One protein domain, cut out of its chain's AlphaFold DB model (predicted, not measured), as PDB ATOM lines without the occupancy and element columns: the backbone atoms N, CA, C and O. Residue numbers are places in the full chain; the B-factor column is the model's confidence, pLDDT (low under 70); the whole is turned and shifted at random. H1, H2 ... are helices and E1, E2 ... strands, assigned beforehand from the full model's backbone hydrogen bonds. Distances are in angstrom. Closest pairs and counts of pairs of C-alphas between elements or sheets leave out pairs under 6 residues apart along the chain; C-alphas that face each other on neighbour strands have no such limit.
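Overview. This is residues 187 to 275 and 300 to 343 of the 351 residues of an uncharacterized protein of Corynebacterium xerosis (UniProt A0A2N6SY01). A twisted sheet of five strands is the middle of three layers, with helices H1 and H2 over one face and H3 over the other. Long unnamed stretches, residues 187 to 206 and 243 to 263, run round this body at 11 to 23 A and 11 to 21 A from the mean of the C-alphas. The printed part has 133 residues, with three named helices and five named strands in the order H1 E1 E2 E3 E4 E5 H2 H3. The mixed sheet has the order E1, E2, E3, E4, E5, and the class is mixed, helices and strands, though under half of the residues are in named elements. The whole is compact, with a radius of gyration of the C-alphas of 14.0 A, and elongated, spanning 44 by 27 by 25 A.

Arrangement. E1, residues 223 to 225, E2, residues 230 to 234, and E3, residues 237 to 242, form a meander, each strand the antiparallel neighbour of the one before; E1 and E2 are a hairpin, as are E2 and E3. N 225 and O 231 are 2.7 A apart and N 232 and O 239 are 2.8 A apart, within hydrogen-bond range. E4, residues 264 to 269, is parallel to E3, with N 268 and O 240 at 2.7 A. E5, residues 303 to 305, is an edge strand parallel to E4; C-alphas 268 and 304 face each other at 5.5 A, with no N and O pair within hydrogen-bond range. From edge to edge the strands' lines turn by 94 degrees. H1, residues 207 to 216, is on the sheet over E2 at a height of 8.1 A, and the closest C-alphas of the two are those of Val 209 and Ala 230, 6.0 A. H2, residues 309 to 317, is on the same face at 9.0 A, over E3 and only just over E4, with 3 of its C-alphas there; its closest C-alpha to E3 is that of Leu 316, 5.6 A from that of Arg 237. H1 and H2 touch at a steep tilt of 49 degrees, the same way, closest at the C-alphas of Val 215 and Ala 313, 5.8 A. H3, residues 329 to 341, is on the opposite face over E2 at 8.8 A, with the C-alphas of Asn 234 and His 335 closest at 6.5 A. In H1, H2 and H3 every O i to N i+4 pair is within hydrogen-bond range.

Along the chain. E3 and E4 measure 16.3 A and 16.8 A, E2 13.8 A, E1 6.6 A and E5 6.3 A; H3 measures 18.6 A, H1 14.1 A and H2 12.0 A. H1 begins at C-alpha 207 (78.486, 111.560, 77.461), and H3 ends at C-alpha 341 (77.807, 89.249, 66.765).

Size, cuts and confidence. The C-alphas farthest apart, of Ser 191 and Gly 273, are 44.2 A apart. Residues 276 to 299 are not printed; C-alphas 275 and 300 are 28.6 A apart across the cut. The links E3 to E4 and H2 to H3 are long. The mean pLDDT of the printed part is 74.2; 38 residues are under 70, among them residues 243 to 255 and 300 to 309.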
ATOM      1  N   ARG A 187      84.330  75.044  74.543       85.62
ATOM      2  CA  ARG A 187      84.212  75.401  73.117       85.62
ATOM      3  C   ARG A 187      85.008  76.650  72.738       85.62
ATOM      4  O   ARG A 187      85.006  77.037  71.562       85.62
ATOM      5  N   LEU A 188      85.617  77.299  73.724       85.69
ATOM      6  CA  LEU A 188      86.433  78.492  73.554       85.69
ATOM      7  C   LEU A 188      87.908  78.098  73.496       85.69
ATOM      8  O   LEU A 188      88.338  77.152  74.150       85.69
ATOM      9  N   ASP A 189      88.689  78.816  72.696       84.62
ATOM     10  CA  ASP A 189      90.108  78.520  72.521       84.62
ATOM     11  C   ASP A 189      90.958  79.169  73.638       84.62
ATOM     12  O   ASP A 189      91.100  80.395  73.684       84.62
ATOM     13  N   PRO A 190      91.584  78.378  74.537       83.12
ATOM     14  CA  PRO A 190      92.422  78.904  75.616       83.12
ATOM     15  C   PRO A 190      93.753  79.484  75.122       83.12
ATOM     16  O   PRO A 190      94.443  80.162  75.881       83.12
ATOM     17  N   SER A 191      94.131  79.222  73.870       84.19
ATOM     18  CA  SER A 191      95.326  79.773  73.230       84.19
ATOM     19  C   SER A 191      95.039  81.000  72.362       84.19
ATOM     20  O   SER A 191      95.977  81.603  71.832       84.19
ATOM     21  N   PHE A 192      93.767  81.400  72.253       85.81
ATOM     22  CA  PHE A 192      93.359  82.524  71.427       85.81
ATOM     23  C   PHE A 192      94.007  83.823  71.897       85.81
ATOM     24  O   PHE A 192      94.179  84.081  73.092       85.81
ATOM     25  N   ARG A 193      94.364  84.672  70.939       87.00
ATOM     26  CA  ARG A 193      94.932  85.984  71.221       87.00
ATOM     27  C   ARG A 193      94.323  87.015  70.302       87.00
ATOM     28  O   ARG A 193      94.390  86.886  69.081       87.00
ATOM     29  N   ARG A 194      93.794  88.075  70.900       86.38
ATOM     30  CA  ARG A 194      93.243  89.203  70.163       86.38
ATOM     31  C   ARG A 194      94.313  90.274  69.966       86.38
ATOM     32  O   ARG A 194      95.087  90.570  70.878       86.38
ATOM     33  N   ALA A 195      94.351  90.874  68.778       80.56
ATOM     34  CA  ALA A 195      95.155  92.068  68.557       80.56
ATOM     35  C   ALA A 195      94.573  93.237  69.377       80.56
ATOM     36  O   ALA A 195      93.351  93.399  69.409       80.56
ATOM     37  N   PRO A 196      95.408  94.046  70.050       72.94
ATOM     38  CA  PRO A 196      94.926  95.231  70.745       72.94
ATOM     39  C   PRO A 196      94.382  96.230  69.715       72.94
ATOM     40  O   PRO A 196      95.138  96.782  68.916       72.94
ATOM     41  N   GLY A 197      93.061  96.408  69.705       68.94
ATOM     42  CA  GLY A 197      92.371  97.422  68.910       68.94
ATOM     43  C   GLY A 197      92.256  98.758  69.651       68.94
ATOM     44  O   GLY A 197      92.669  98.860  70.812       68.94
ATOM     45  N   PRO A 198      91.692  99.795  69.009       72.75
ATOM     46  CA  PRO A 198      91.366 101.035  69.700       72.75
ATOM     47  C   PRO A 198      90.353 100.758  70.822       72.75
ATOM     48  O   PRO A 198      89.396 100.008  70.642       72.75
ATOM     49  N   ALA A 199      90.570 101.367  71.993       76.56
ATOM     50  CA  ALA A 199      89.687 101.187  73.149       76.56
ATOM     51  C   ALA A 199      88.267 101.723  72.893       76.56
ATOM     52  O   ALA A 199      87.312 101.236  73.493       76.56
ATOM     53  N   VAL A 200      88.136 102.703  71.991       76.75
ATOM     54  CA  VAL A 200      86.863 103.256  71.525       76.75
ATOM     55  C   VAL A 200      86.835 103.226  69.998       76.75
ATOM     56  O   VAL A 200      87.772 103.703  69.359       76.75
ATOM     57  N   VAL A 201      85.767 102.682  69.422       73.75
ATOM     58  CA  VAL A 201      85.517 102.590  67.979       73.75
ATOM     59  C   VAL A 201      84.364 103.537  67.637       73.75
ATOM     60  O   VAL A 201      83.279 103.362  68.176       73.75
ATOM     61  N   GLY A 202      84.585 104.536  66.775       69.19
ATOM     62  CA  GLY A 202      83.568 105.523  66.363       69.19
ATOM     63  C   GLY A 202      83.789 106.949  66.902       69.19
ATOM     64  O   GLY A 202      84.844 107.270  67.454       69.19
ATOM     65  N   ALA A 203      82.805 107.835  66.698       63.19
ATOM     66  CA  ALA A 203      82.894 109.259  67.047       63.19
ATOM     67  C   ALA A 203      82.751 109.511  68.564       63.19
ATOM     68  O   ALA A 203      81.937 108.894  69.238       63.19
ATOM     69  N   HIS A 204      83.551 110.435  69.112       60.62
ATOM     70  CA  HIS A 204      83.783 110.568  70.562       60.62
ATOM     71  C   HIS A 204      83.190 111.847  71.195       60.62
ATOM     72  O   HIS A 204      83.869 112.566  71.938       60.62
ATOM     73  N   SER A 205      81.931 112.171  70.897       60.66
ATOM     74  CA  SER A 205      81.250 113.364  71.433       60.66
ATOM     75  C   SER A 205      80.362 113.090  72.646       60.66
ATOM     76  O   SER A 205      80.173 113.992  73.462       60.66
ATOM     77  N   ASP A 206      79.867 111.862  72.794       69.44
ATOM     78  CA  ASP A 206      78.694 111.606  73.633       69.44
ATOM     79  C   ASP A 206      79.066 111.270  75.081       69.44
ATOM     80  O   ASP A 206      80.066 110.600  75.364       69.44
ATOM     81  N   GLN A 207      78.242 111.729  76.025       71.31
ATOM     82  CA  GLN A 207      78.486 111.560  77.461       71.31
ATOM     83  C   GLN A 207      78.512 110.079  77.875       71.31
ATOM     84  O   GLN A 207      79.368 109.685  78.668       71.31
ATOM     85  N   ALA A 208      77.664 109.242  77.269       73.88
ATOM     86  CA  ALA A 208      77.669 107.792  77.468       73.88
ATOM     87  C   ALA A 208      78.995 107.140  77.050       73.88
ATOM     88  O   ALA A 208      79.561 106.342  77.796       73.88
ATOM     89  N   VAL A 209      79.537 107.526  75.890       77.25
ATOM     90  CA  VAL A 209      80.812 107.001  75.379       77.25
ATOM     91  C   VAL A 209      81.969 107.421  76.285       77.25
ATOM     92  O   VAL A 209      82.861 106.618  76.555       77.25
ATOM     93  N   ARG A 210      81.946 108.651  76.814       77.88
ATOM     94  CA  ARG A 210      82.952 109.127  77.779       77.88
ATOM     95  C   ARG A 210      82.896 108.365  79.100       77.88
ATOM     96  O   ARG A 210      83.949 107.999  79.620       77.88
ATOM     97  N   LEU A 211      81.698 108.104  79.621       77.00
ATOM     98  CA  LEU A 211      81.522 107.329  80.848       77.00
ATOM     99  C   LEU A 211      81.994 105.881  80.657       77.00
ATOM    100  O   LEU A 211      82.797 105.392  81.452       77.00
ATOM    101  N   LEU A 212      81.586 105.226  79.566       81.25
ATOM    102  CA  LEU A 212      82.052 103.880  79.228       81.25
ATOM    103  C   LEU A 212      83.572 103.837  79.061       81.25
ATOM    104  O   LEU A 212      84.218 102.947  79.605       81.25
ATOM    105  N   ALA A 213      84.164 104.814  78.371       81.38
ATOM    106  CA  ALA A 213      85.613 104.896  78.203       81.38
ATOM    107  C   ALA A 213      86.349 105.097  79.539       81.38
ATOM    108  O   ALA A 213      87.427 104.535  79.729       81.38
ATOM    109  N   ALA A 214      85.779 105.863  80.476       81.56
ATOM    110  CA  ALA A 214      86.343 106.042  81.812       81.56
ATOM    111  C   ALA A 214      86.302 104.740  82.629       81.56
ATOM    112  O   ALA A 214      87.312 104.371  83.225       81.56
ATOM    113  N   VAL A 215      85.179 104.013  82.595       81.69
ATOM    114  CA  VAL A 215      85.011 102.724  83.288       81.69
ATOM    115  C   VAL A 215      85.852 101.612  82.655       81.69
ATOM    116  O   VAL A 215      86.397 100.767  83.360       81.69
ATOM    117  N   CYS A 216      86.011 101.626  81.332       83.69
ATOM    118  CA  CYS A 216      86.805 100.638  80.604       83.69
ATOM    119  C   CYS A 216      88.314 100.911  80.662       83.69
ATOM    120  O   CYS A 216      89.098 100.009  80.387       83.69
ATOM    121  N   ARG A 217      88.755 102.123  81.027       81.25
ATOM    122  CA  ARG A 217      90.183 102.474  81.129       81.25
ATOM    123  C   ARG A 217      90.992 101.531  82.042       81.25
ATOM    124  O   ARG A 217      92.084 101.150  81.620       81.25
ATOM    125  N   PRO A 218      90.533 101.156  83.253       78.94
ATOM    126  CA  PRO A 218      91.232 100.172  84.083       78.94
ATOM    127  C   PRO A 218      91.092  98.719  83.596       78.94
ATOM    128  O   PRO A 218      91.788  97.858  84.124       78.94
ATOM    129  N   LEU A 219      90.225  98.426  82.617       81.56
ATOM    130  CA  LEU A 219      89.926  97.068  82.149       81.56
ATOM    131  C   LEU A 219      90.726  96.739  80.870       81.56
ATOM    132  O   LEU A 219      90.376  97.193  79.774       81.56
ATOM    133  N   PRO A 220      91.814  95.952  80.962       78.38
ATOM    134  CA  PRO A 220      92.674  95.673  79.819       78.38
ATOM    135  C   PRO A 220      91.941  94.856  78.747       78.38
ATOM    136  O   PRO A 220      91.479  93.739  78.975       78.38
ATOM    137  N   GLY A 221      91.866  95.412  77.536       80.69
ATOM    138  CA  GLY A 221      91.184  94.774  76.412       80.69
ATOM    139  C   GLY A 221      89.672  95.002  76.372       80.69
ATOM    140  O   GLY A 221      89.011  94.431  75.506       80.69
ATOM    141  N   ALA A 222      89.104  95.848  77.228       85.12
ATOM    142  CA  ALA A 222      87.737  96.306  77.019       85.12
ATOM    143  C   ALA A 222      87.623  97.093  75.697       85.12
ATOM    144  O   ALA A 222      88.580  97.720  75.232       85.12
ATOM    145  N   THR A 223      86.460  97.027  75.055       86.94
ATOM    146  CA  THR A 223      86.192  97.717  73.787       86.94
ATOM    147  C   THR A 223      84.870  98.455  73.889       86.94
ATOM    148  O   THR A 223      83.856  97.857  74.240       86.94
ATOM    149  N   VAL A 224      84.887  99.752  73.588       86.44
ATOM    150  CA  VAL A 224      83.704 100.613  73.558       86.44
ATOM    151  C   VAL A 224      83.347 100.904  72.105       86.44
ATOM    152  O   VAL A 224      84.182 101.372  71.338       86.44
ATOM    153  N   LEU A 225      82.108 100.635  71.725       84.88
ATOM    154  CA  LEU A 225      81.529 100.973  70.436       84.88
ATOM    155  C   LEU A 225      80.693 102.243  70.616       84.88
ATOM    156  O   LEU A 225      79.766 102.286  71.431       84.88
ATOM    157  N   ALA A 226      81.096 103.297  69.918       76.38
ATOM    158  CA  ALA A 226      80.486 104.606  70.002       76.38
ATOM    159  C   ALA A 226      79.362 104.743  68.970       76.38
ATOM    160  O   ALA A 226      79.604 104.834  67.765       76.38
ATOM    161  N   GLY A 227      78.134 104.820  69.473       73.12
ATOM    162  CA  GLY A 227      76.980 105.363  68.770       73.12
ATOM    163  C   GLY A 227      75.747 105.346  69.666       73.12
ATOM    164  O   GLY A 227      75.882 105.349  70.888       73.12
ATOM    165  N   GLU A 228      74.559 105.356  69.069       71.44
ATOM    166  CA  GLU A 228      73.285 105.411  69.792       71.44
ATOM    167  C   GLU A 228      72.525 104.084  69.611       71.44
ATOM    168  O   GLU A 228      71.969 103.852  68.533       71.44
ATOM    169  N   PRO A 229      72.486 103.193  70.624       75.06
ATOM    170  CA  PRO A 229      73.085 103.295  71.965       75.06
ATOM    171  C   PRO A 229      74.590 102.959  72.011       75.06
ATOM    172  O   PRO A 229      75.111 102.255  71.146       75.06
ATOM    173  N   ALA A 230      75.288 103.423  73.056       81.19
ATOM    174  CA  ALA A 230      76.720 103.168  73.237       81.19
ATOM    175  C   ALA A 230      76.935 101.800  73.891       81.19
ATOM    176  O   ALA A 230      76.194 101.425  74.797       81.19
ATOM    177  N   ILE A 231      77.948 101.039  73.471       85.25
ATOM    178  CA  ILE A 231      78.129  99.653  73.932       85.25
ATOM    179  C   ILE A 231      79.548  99.455  74.443       85.25
ATOM    180  O   ILE A 231      80.502  99.841  73.783       85.25
ATOM    181  N   ALA A 232      79.712  98.817  75.595       87.56
ATOM    182  CA  ALA A 232      80.999  98.352  76.092       87.56
ATOM    183  C   ALA A 232      81.012  96.828  76.194       87.56
ATOM    184  O   ALA A 232      80.053  96.213  76.657       87.56
ATOM    185  N   VAL A 233      82.117  96.220  75.779       88.81
ATOM    186  CA  VAL A 233      82.344  94.776  75.844       88.81
ATOM    187  C   VAL A 233      83.618  94.517  76.633       88.81
ATOM    188  O   VAL A 233      84.664  95.105  76.349       88.81
ATOM    189  N   ASN A 234      83.542  93.608  77.601       88.06
ATOM    190  CA  ASN A 234      84.702  93.066  78.291       88.06
ATOM    191  C   ASN A 234      84.512  91.562  78.536       88.06
ATOM    192  O   ASN A 234      83.785  91.162  79.441       88.06
ATOM    193  N   GLY A 235      85.136  90.729  77.700       87.69
ATOM    194  CA  GLY A 235      85.089  89.271  77.821       87.69
ATOM    195  C   GLY A 235      83.670  88.732  77.650       87.69
ATOM    196  O   GLY A 235      83.109  88.828  76.560       87.69
ATOM    197  N   SER A 236      83.089  88.179  78.718       86.62
ATOM    198  CA  SER A 236      81.706  87.678  78.737       86.62
ATOM    199  C   SER A 236      80.642  88.755  78.966       86.62
ATOM    200  O   SER A 236      79.454  88.484  78.805       86.62
ATOM    201  N   ARG A 237      81.010  89.979  79.357       88.12
ATOM    202  CA  ARG A 237      80.036  90.997  79.777       88.12
ATOM    203  C   ARG A 237      79.887  92.070  78.708       88.12
ATOM    204  O   ARG A 237      80.869  92.624  78.214       88.12
ATOM    205  N   VAL A 238      78.635  92.366  78.376       85.81
ATOM    206  CA  VAL A 238      78.239  93.456  77.483       85.81
ATOM    207  C   VAL A 238      77.410  94.447  78.288       85.81
ATOM    208  O   VAL A 238      76.484  94.057  79.001       85.81
ATOM    209  N   ALA A 239      77.749  95.726  78.200       84.81
ATOM    210  CA  ALA A 239      76.968  96.816  78.758       84.81
ATOM    211  C   ALA A 239      76.476  97.702  77.617       84.81
ATOM    212  O   ALA A 239      77.277  98.173  76.815       84.81
ATOM    213  N   VAL A 240      75.173  97.932  77.549       81.81
ATOM    214  CA  VAL A 240      74.566  98.888  76.620       81.81
ATOM    215  C   VAL A 240      74.163 100.100  77.431       81.81
ATOM    216  O   VAL A 240      73.400  99.961  78.378       81.81
ATOM    217  N   VAL A 241      74.674 101.274  77.088       77.69
ATOM    218  CA  VAL A 241      74.310 102.535  77.727       77.69
ATOM    219  C   VAL A 241      73.423 103.325  76.777       77.69
ATOM    220  O   VAL A 241      73.863 103.797  75.727       77.69
ATOM    221  N   ALA A 242      72.163 103.457  77.168       72.50
ATOM    222  CA  ALA A 242      71.177 104.298  76.515       72.50
ATOM    223  C   ALA A 242      71.291 105.733  77.070       72.50
ATOM    224  O   ALA A 242      71.319 105.932  78.288       72.50
ATOM    225  N   TRP A 243      71.422 106.721  76.178       64.62
ATOM    226  CA  TRP A 243      71.536 108.146  76.507       64.62
ATOM    227  C   TRP A 243      70.820 108.987  75.449       64.62
ATOM    228  O   TRP A 243      71.041 108.785  74.257       64.62
ATOM    229  N   GLY A 244      70.024 109.965  75.886       56.00
ATOM    230  CA  GLY A 244      69.404 110.984  75.032       56.00
ATOM    231  C   GLY A 244      67.867 110.983  75.061       56.00
ATOM    232  O   GLY A 244      67.258 110.013  75.500       56.00
ATOM    233  N   PRO A 245      67.217 112.037  74.523       49.59
ATOM    234  CA  PRO A 245      65.775 112.318  74.667       49.59
ATOM    235  C   PRO A 245      64.833 111.336  73.939       49.59
ATOM    236  O   PRO A 245      63.628 111.563  73.868       49.59
ATOM    237  N   ARG A 246      65.383 110.292  73.308       49.16
ATOM    238  CA  ARG A 246      64.657 109.227  72.588       49.16
ATOM    239  C   ARG A 246      64.826 107.848  73.238       49.16
ATOM    240  O   ARG A 246      64.363 106.869  72.664       49.16
ATOM    241  N   LEU A 247      65.576 107.780  74.337       55.53
ATOM    242  CA  LEU A 247      66.056 106.563  74.986       55.53
ATOM    243  C   LEU A 247      65.996 106.761  76.510       55.53
ATOM    244  O   LEU A 247      66.994 106.612  77.217       55.53
ATOM    245  N   ASP A 248      64.815 107.140  77.006       54.00
ATOM    246  CA  ASP A 248      64.580 107.446  78.427       54.00
ATOM    247  C   ASP A 248      64.294 106.178  79.257       54.00
ATOM    248  O   ASP A 248      64.214 106.235  80.492       54.00
ATOM    249  N   ARG A 249      64.130 105.027  78.591       54.22
ATOM    250  CA  ARG A 249      63.851 103.713  79.194       54.22
ATOM    251  C   ARG A 249      64.657 102.603  78.532       54.22
ATOM    252  O   ARG A 249      64.937 102.665  77.335       54.22
ATOM    253  N   ALA A 250      64.973 101.553  79.290       53.88
ATOM    254  CA  ALA A 250      65.701 100.394  78.760       53.88
ATOM    255  C   ALA A 250      64.940  99.687  77.620       53.88
ATOM    256  O   ALA A 250      65.570  99.125  76.727       53.88
ATOM    257  N   ASP A 251      63.608  99.786  77.618       54.25
ATOM    258  CA  ASP A 251      62.714  99.207  76.605       54.25
ATOM    259  C   ASP A 251      62.770  99.912  75.236       54.25
ATOM    260  O   ASP A 251      62.278  99.378  74.243       54.25
ATOM    261  N   GLU A 252      63.345 101.118  75.167       57.31
ATOM    262  CA  GLU A 252      63.479 101.893  73.924       57.31
ATOM    263  C   GLU A 252      64.799 101.601  73.195       57.31
ATOM    264  O   GLU A 252      64.954 101.956  72.023       57.31
ATOM    265  N   ALA A 253      65.751 100.934  73.861       60.31
ATOM    266  CA  ALA A 253      66.975 100.482  73.217       60.31
ATOM    267  C   ALA A 253      66.637  99.435  72.140       60.31
ATOM    268  O   ALA A 253      65.785  98.570  72.368       60.31
ATOM    269  N   PRO A 254      67.299  99.463  70.965       64.44
ATOM    270  CA  PRO A 254      67.095  98.420  69.973       64.44
ATOM    271  C   PRO A 254      67.383  97.040  70.600       64.44
ATOM    272  O   PRO A 254      68.223  96.922  71.498       64.44
ATOM    273  N   PRO A 255      66.678  95.977  70.185       68.69
ATOM    274  CA  PRO A 255      66.937  94.648  70.713       68.69
ATOM    275  C   PRO A 255      68.315  94.176  70.249       68.69
ATOM    276  O   PRO A 255      68.599  94.162  69.050       68.69
ATOM    277  N   LEU A 256      69.163  93.770  71.197       73.12
ATOM    278  CA  LEU A 256      70.489  93.234  70.895       73.12
ATOM    279  C   LEU A 256      70.402  92.000  69.979       73.12
ATOM    280  O   LEU A 256      69.473  91.195  70.109       73.12
ATOM    281  N   PRO A 257      71.388  91.802  69.084       77.62
ATOM    282  CA  PRO A 257      71.491  90.573  68.317       77.62
ATOM    283  C   PRO A 257      71.728  89.387  69.265       77.62
ATOM    284  O   PRO A 257      72.219  89.573  70.384       77.62
ATOM    285  N   PRO A 258      71.407  88.154  68.837       79.06
ATOM    286  CA  PRO A 258      71.641  86.969  69.649       79.06
ATOM    287  C   PRO A 258      73.135  86.844  69.973       79.06
ATOM    288  O   PRO A 258      73.964  86.598  69.096       79.06
ATOM    289  N   LEU A 259      73.471  87.035  71.249       84.88
ATOM    290  CA  LEU A 259      74.841  86.948  71.737       84.88
ATOM    291  C   LEU A 259      75.293  85.485  71.842       84.88
ATOM    292  O   LEU A 259      74.468  84.589  72.052       84.88
ATOM    293  N   PRO A 260      76.605  85.215  71.703       83.50
ATOM    294  CA  PRO A 260      77.132  83.875  71.914       83.50
ATOM    295  C   PRO A 260      76.835  83.401  73.341       83.50
ATOM    296  O   PRO A 260      76.855  84.183  74.291       83.50
ATOM    297  N   ALA A 261      76.588  82.097  73.492       80.62
ATOM    298  CA  ALA A 261      76.400  81.484  74.804       80.62
ATOM    299  C   ALA A 261      77.572  81.833  75.737       80.62
ATOM    300  O   ALA A 261      78.714  81.911  75.285       80.62
ATOM    301  N   GLY A 262      77.281  82.060  77.019       77.75
ATOM    302  CA  GLY A 262      78.262  82.505  78.014       77.75
ATOM    303  C   GLY A 262      78.495  84.018  78.042       77.75
ATOM    304  O   GLY A 262      79.123  84.495  78.979       77.75
ATOM    305  N   ALA A 263      77.977  84.784  77.074       84.12
ATOM    306  CA  ALA A 263      77.943  86.238  77.163       84.12
ATOM    307  C   ALA A 263      76.643  86.722  77.820       84.12
ATOM    308  O   ALA A 263      75.557  86.248  77.493       84.12
ATOM    309  N   THR A 264      76.739  87.709  78.709       82.94
ATOM    310  CA  THR A 264      75.570  88.356  79.316       82.94
ATOM    311  C   THR A 264      75.569  89.841  78.991       82.94
ATOM    312  O   THR A 264      76.574  90.526  79.215       82.94
ATOM    313  N   ALA A 265      74.431  90.348  78.535       81.50
ATOM    314  CA  ALA A 265      74.226  91.769  78.330       81.50
ATOM    315  C   ALA A 265      73.381  92.381  79.444       81.50
ATOM    316  O   ALA A 265      72.444  91.754  79.933       81.50
ATOM    317  N   ARG A 266      73.696  93.623  79.810       80.62
ATOM    318  CA  ARG A 266      72.833  94.475  80.634       80.62
ATOM    319  C   ARG A 266      72.679  95.842  79.987       80.62
ATOM    320  O   ARG A 266      73.636  96.364  79.414       80.62
ATOM    321  N   VAL A 267      71.472  96.392  80.080       76.88
ATOM    322  CA  VAL A 267      71.142  97.725  79.573       76.88
ATOM    323  C   VAL A 267      71.105  98.687  80.756       76.88
ATOM    324  O   VAL A 267      70.419  98.447  81.745       76.88
ATOM    325  N   PHE A 268      71.865  99.766  80.644       74.50
ATOM    326  CA  PHE A 268      71.976 100.843  81.611       74.50
ATOM    327  C   PHE A 268      71.402 102.108  80.980       74.50
ATOM    328  O   PHE A 268      71.769 102.475  79.863       74.50
ATOM    329  N   VAL A 269      70.519 102.792  81.697       69.94
ATOM    330  CA  VAL A 269      69.956 104.074  81.256       69.94
ATOM    331  C   VAL A 269      70.612 105.178  82.071       69.94
ATOM    332  O   VAL A 269      70.497 105.180  83.299       69.94
ATOM    333  N   LEU A 270      71.301 106.111  81.412       65.88
ATOM    334  CA  LEU A 270      71.771 107.323  82.078       65.88
ATOM    335  C   LEU A 270      70.692 108.408  81.964       65.88
ATOM    336  O   LEU A 270      70.258 108.751  80.866       65.88
ATOM    337  N   ARG A 271      70.311 108.998  83.100       59.94
ATOM    338  CA  ARG A 271      69.432 110.175  83.141       59.94
ATOM    339  C   ARG A 271      70.251 111.466  83.106       59.94
ATOM    340  O   ARG A 271      71.310 111.542  83.740       59.94
ATOM    341  N   GLU A 272      69.743 112.484  82.405       50.03
ATOM    342  CA  GLU A 272      70.307 113.841  82.425       50.03
ATOM    343  C   GLU A 272      70.454 114.333  83.877       50.03
ATOM    344  O   GLU A 272      69.512 114.263  84.667       50.03
ATOM    345  N   GLY A 273      71.659 114.785  84.247       44.97
ATOM    346  CA  GLY A 273      72.005 115.206  85.616       44.97
ATOM    347  C   GLY A 273      72.921 114.249  86.390       44.97
ATOM    348  O   GLY A 273      73.360 114.588  87.486       44.97
ATOM    349  N   THR A 274      73.277 113.090  85.825       48.97
ATOM    350  CA  THR A 274      74.404 112.272  86.312       48.97
ATOM    351  C   THR A 274      75.730 112.938  85.929       48.97
ATOM    352  O   THR A 274      76.407 112.568  84.969       48.97
ATOM    353  N   GLU A 275      76.086 113.999  86.653       39.38
ATOM    354  CA  GLU A 275      77.416 114.590  86.554       39.38
ATOM    355  C   GLU A 275      78.441 113.582  87.072       39.38
ATOM    356  O   GLU A 275      78.367 113.088  88.198       39.38
ATOM    357  N   ALA A 300      66.358  88.099  80.272       31.53
ATOM    358  CA  ALA A 300      65.592  89.266  80.637       31.53
ATOM    359  C   ALA A 300      66.525  90.477  80.701       31.53
ATOM    360  O   ALA A 300      67.532  90.494  81.410       31.53
ATOM    361  N   VAL A 301      66.167  91.501  79.932       39.12
ATOM    362  CA  VAL A 301      66.758  92.833  80.004       39.12
ATOM    363  C   VAL A 301      66.429  93.395  81.387       39.12
ATOM    364  O   VAL A 301      65.318  93.852  81.633       39.12
ATOM    365  N   VAL A 302      67.373  93.292  82.324       40.38
ATOM    366  CA  VAL A 302      67.240  93.923  83.640       40.38
ATOM    367  C   VAL A 302      67.515  95.411  83.452       40.38
ATOM    368  O   VAL A 302      68.659  95.808  83.232       40.38
ATOM    369  N   GLU A 303      66.456  96.219  83.499       35.78
ATOM    370  CA  GLU A 303      66.541  97.677  83.544       35.78
ATOM    371  C   GLU A 303      67.182  98.089  84.874       35.78
ATOM    372  O   GLU A 303      66.551  98.051  85.932       35.78
ATOM    373  N   ILE A 304      68.461  98.458  84.828       44.03
ATOM    374  CA  ILE A 304      69.152  99.065  85.962       44.03
ATOM    375  C   ILE A 304      69.264 100.553  85.652       44.03
ATOM    376  O   ILE A 304      69.983 100.974  84.740       44.03
ATOM    377  N   VAL A 305      68.507 101.359  86.396       45.00
ATOM    378  CA  VAL A 305      68.669 102.813  86.400       45.00
ATOM    379  C   VAL A 305      70.086 103.069  86.897       45.00
ATOM    380  O   VAL A 305      70.383 102.754  88.045       45.00
ATOM    381  N   ALA A 306      70.969 103.587  86.041       46.69
ATOM    382  CA  ALA A 306      72.358 103.841  86.398       46.69
ATOM    383  C   ALA A 306      72.426 105.028  87.370       46.69
ATOM    384  O   ALA A 306      72.757 106.147  86.982       46.69
ATOM    385  N   THR A 307      72.069 104.812  88.635       49.06
ATOM    386  CA  THR A 307      72.330 105.790  89.690       49.06
ATOM    387  C   THR A 307      73.804 105.797  90.070       49.06
ATOM    388  O   THR A 307      74.276 106.828  90.538       49.06
ATOM    389  N   GLU A 308      74.563 104.719  89.815       57.34
ATOM    390  CA  GLU A 308      75.968 104.648  90.225       57.34
ATOM    391  C   GLU A 308      76.873 103.989  89.157       57.34
ATOM    392  O   GLU A 308      76.694 102.819  88.817       57.34
ATOM    393  N   PRO A 309      77.911 104.686  88.643       66.25
ATOM    394  CA  PRO A 309      78.885 104.130  87.687       66.25
ATOM    395  C   PRO A 309      79.654 102.906  88.226       66.25
ATOM    396  O   PRO A 309      80.325 102.201  87.474       66.25
ATOM    397  N   GLN A 310      79.539 102.649  89.527       72.75
ATOM    398  CA  GLN A 310      80.106 101.511  90.238       72.75
ATOM    399  C   GLN A 310      79.449 100.190  89.818       72.75
ATOM    400  O   GLN A 310      80.153  99.199  89.652       72.75
ATOM    401  N   GLU A 311      78.138 100.169  89.555       76.25
ATOM    402  CA  GLU A 311      77.439  98.956  89.104       76.25
ATOM    403  C   GLU A 311      77.823  98.574  87.672       76.25
ATOM    404  O   GLU A 311      78.015  97.397  87.358       76.25
ATOM    405  N   LEU A 312      78.010  99.574  86.809       77.12
ATOM    406  CA  LEU A 312      78.538  99.380  85.461       77.12
ATOM    407  C   LEU A 312      79.969  98.825  85.509       77.12
ATOM    408  O   LEU A 312      80.295  97.886  84.780       77.12
ATOM    409  N   ALA A 313      80.817  99.391  86.374       79.19
ATOM    410  CA  ALA A 313      82.183  98.916  86.573       79.19
ATOM    411  C   ALA A 313      82.219  97.491  87.138       79.19
ATOM    412  O   ALA A 313      83.007  96.675  86.667       79.19
ATOM    413  N   ALA A 314      81.338  97.163  88.087       82.69
ATOM    414  CA  ALA A 314      81.213  95.822  88.648       82.69
ATOM    415  C   ALA A 314      80.756  94.806  87.590       82.69
ATOM    416  O   ALA A 314      81.346  93.732  87.472       82.69
ATOM    417  N   HIS A 315      79.761  95.162  86.768       83.81
ATOM    418  CA  HIS A 315      79.286  94.306  85.678       83.81
ATOM    419  C   HIS A 315      80.377  94.046  84.641       83.81
ATOM    420  O   HIS A 315      80.630  92.897  84.298       83.81
ATOM    421  N   LEU A 316      81.061  95.089  84.160       83.12
ATOM    422  CA  LEU A 316      82.135  94.928  83.175       83.12
ATOM    423  C   LEU A 316      83.378  94.250  83.769       83.12
ATOM    424  O   LEU A 316      84.043  93.484  83.070       83.12
ATOM    425  N   GLY A 317      83.685  94.493  85.044       81.31
ATOM    426  CA  GLY A 317      84.807  93.880  85.758       81.31
ATOM    427  C   GLY A 317      84.646  92.374  85.962       81.31
ATOM    428  O   GLY A 317      85.631  91.647  85.903       81.31
ATOM    429  N   ALA A 318      83.412  91.880  86.101       83.12
ATOM    430  CA  ALA A 318      83.116  90.447  86.196       83.12
ATOM    431  C   ALA A 318      83.256  89.688  84.858       83.12
ATOM    432  O   ALA A 318      83.059  88.471  84.798       83.12
ATOM    433  N   GLY A 319      83.547  90.389  83.757       79.62
ATOM    434  CA  GLY A 319      83.576  89.802  82.417       79.62
ATOM    435  C   GLY A 319      84.850  89.073  82.036       79.62
ATOM    436  O   GLY A 319      84.900  88.446  80.980       79.62
ATOM    437  N   THR A 320      85.858  89.109  82.894       82.62
ATOM    438  CA  THR A 320      87.123  88.398  82.723       82.62
ATOM    439  C   THR A 320      87.479  87.670  84.015       82.62
ATOM    440  O   THR A 320      87.043  88.088  85.090       82.62
ATOM    441  N   PRO A 321      88.285  86.597  83.949       80.00
ATOM    442  CA  PRO A 321      88.809  85.976  85.157       80.00
ATOM    443  C   PRO A 321      89.627  86.996  85.973       80.00
ATOM    444  O   PRO A 321      90.236  87.888  85.379       80.00
ATOM    445  N   PRO A 322      89.686  86.861  87.309       70.19
ATOM    446  CA  PRO A 322      90.308  87.852  88.196       70.19
ATOM    447  C   PRO A 322      91.796  88.109  87.905       70.19
ATOM    448  O   PRO A 322      92.276  89.216  88.130       70.19
ATOM    449  N   ASP A 323      92.504  87.121  87.349       66.25
ATOM    450  CA  ASP A 323      93.918  87.226  86.958       66.25
ATOM    451  C   ASP A 323      94.123  87.407  85.437       66.25
ATOM    452  O   ASP A 323      95.250  87.308  84.943       66.25
ATOM    453  N   GLY A 324      93.050  87.609  84.663       69.25
ATOM    454  CA  GLY A 324      93.102  87.651  83.200       69.25
ATOM    455  C   GLY A 324      92.612  88.955  82.582       69.25
ATOM    456  O   GLY A 324      92.117  89.860  83.246       69.25
ATOM    457  N   ASP A 325      92.773  89.036  81.265       80.00
ATOM    458  CA  ASP A 325      92.361  90.170  80.447       80.00
ATOM    459  C   ASP A 325      91.480  89.706  79.280       80.00
ATOM    460  O   ASP A 325      91.348  88.512  79.004       80.00
ATOM    461  N   ALA A 326      90.883  90.654  78.557       82.12
ATOM    462  CA  ALA A 326      90.127  90.349  77.344       82.12
ATOM    463  C   ALA A 326      91.001  90.333  76.072       82.12
ATOM    464  O   ALA A 326      90.510  90.546  74.958       82.12
ATOM    465  N   LEU A 327      92.313  90.115  76.213       85.25
ATOM    466  CA  LEU A 327      93.258  90.004  75.096       85.25
ATOM    467  C   LEU A 327      93.792  88.582  74.906       85.25
ATOM    468  O   LEU A 327      94.218  88.253  73.793       85.25
ATOM    469  N   HIS A 328      93.729  87.735  75.936       85.00
ATOM    470  CA  HIS A 328      94.239  86.368  75.896       85.00
ATOM    471  C   HIS A 328      93.217  85.303  76.330       85.00
ATOM    472  O   HIS A 328      92.356  85.518  77.180       85.00
ATOM    473  N   GLY A 329      93.364  84.115  75.746       85.88
ATOM    474  CA  GLY A 329      92.646  82.895  76.094       85.88
ATOM    475  C   GLY A 329      91.147  82.935  75.821       85.88
ATOM    476  O   GLY A 329      90.662  83.667  74.957       85.88
ATOM    477  N   ILE A 330      90.410  82.135  76.591       87.06
ATOM    478  CA  ILE A 330      88.967  81.933  76.416       87.06
ATOM    479  C   ILE A 330      88.156  83.234  76.535       87.06
ATOM    480  O   ILE A 330      87.175  83.410  75.815       87.06
ATOM    481  N   ALA A 331      88.587  84.176  77.383       86.62
ATOM    482  CA  ALA A 331      87.932  85.473  77.530       86.62
ATOM    483  C   ALA A 331      88.088  86.330  76.266       86.62
ATOM    484  O   ALA A 331      87.145  87.004  75.856       86.62
ATOM    485  N   ALA A 332      89.246  86.266  75.605       88.31
ATOM    486  CA  ALA A 332      89.489  86.970  74.352       88.31
ATOM    487  C   ALA A 332      88.767  86.342  73.154       88.31
ATOM    488  O   ALA A 332      88.300  87.083  72.288       88.31
ATOM    489  N   ASP A 333      88.650  85.010  73.106       88.38
ATOM    490  CA  ASP A 333      87.858  84.316  72.078       88.38
ATOM    491  C   ASP A 333      86.374  84.690  72.210       88.38
ATOM    492  O   ASP A 333      85.747  85.138  71.248       88.38
ATOM    493  N   LEU A 334      85.824  84.627  73.428       88.62
ATOM    494  CA  LEU A 334      84.444  85.037  73.682       88.62
ATOM    495  C   LEU A 334      84.221  86.515  73.348       88.62
ATOM    496  O   LEU A 334      83.263  86.836  72.646       88.62
ATOM    497  N   HIS A 335      85.139  87.396  73.757       90.19
ATOM    498  CA  HIS A 335      85.089  88.813  73.401       90.19
ATOM    499  C   HIS A 335      85.037  88.993  71.876       90.19
ATOM    500  O   HIS A 335      84.200  89.734  71.364       90.19
ATOM    501  N   ALA A 336      85.910  88.315  71.122       88.75
ATOM    502  CA  ALA A 336      85.946  88.421  69.665       88.75
ATOM    503  C   ALA A 336      84.639  87.941  69.013       88.75
ATOM    504  O   ALA A 336      84.141  88.586  68.090       88.75
ATOM    505  N   ARG A 337      84.041  86.859  69.523       90.88
ATOM    506  CA  ARG A 337      82.741  86.354  69.056       90.88
ATOM    507  C   ARG A 337      81.599  87.318  69.369       90.88
ATOM    508  O   ARG A 337      80.738  87.519  68.520       90.88
ATOM    509  N   VAL A 338      81.611  87.948  70.546       88.69
ATOM    510  CA  VAL A 338      80.651  89.002  70.913       88.69
ATOM    511  C   VAL A 338      80.790  90.198  69.973       88.69
ATOM    512  O   VAL A 338      79.798  90.671  69.431       88.69
ATOM    513  N   LEU A 339      82.018  90.650  69.707       87.94
ATOM    514  CA  LEU A 339      82.269  91.732  68.758       87.94
ATOM    515  C   LEU A 339      81.839  91.383  67.329       87.94
ATOM    516  O   LEU A 339      81.410  92.278  66.609       87.94
ATOM    517  N   ALA A 340      81.961  90.126  66.904       88.12
ATOM    518  CA  ALA A 340      81.461  89.678  65.606       88.12
ATOM    519  C   ALA A 340      79.923  89.631  65.563       88.12
ATOM    520  O   ALA A 340      79.334  89.973  64.547       88.12
ATOM    521  N   ALA A 341      79.268  89.250  66.664       85.81
ATOM    522  CA  ALA A 341      77.807  89.249  66.765       85.81
ATOM    523  C   ALA A 341      77.209  90.667  66.789       85.81
ATOM    524  O   ALA A 341      76.095  90.871  66.317       85.81
ATOM    525  N   LEU A 342      77.950  91.637  67.331       83.19
ATOM    526  CA  LEU A 342      77.571  93.054  67.367       83.19
ATOM    527  C   LEU A 342      77.914  93.812  66.075       83.19
ATOM    528  O   LEU A 342      77.613  95.000  65.974       83.19
ATOM    529  N   ASP A 343      78.556  93.161  65.107       81.62
ATOM    530  CA  ASP A 343      78.926  93.788  63.841       81.62
ATOM    531  C   ASP A 343      77.663  94.132  63.031       81.62
ATOM    532  O   ASP A 343      76.813  93.275  62.791       81.62
TER     533      ASP A 343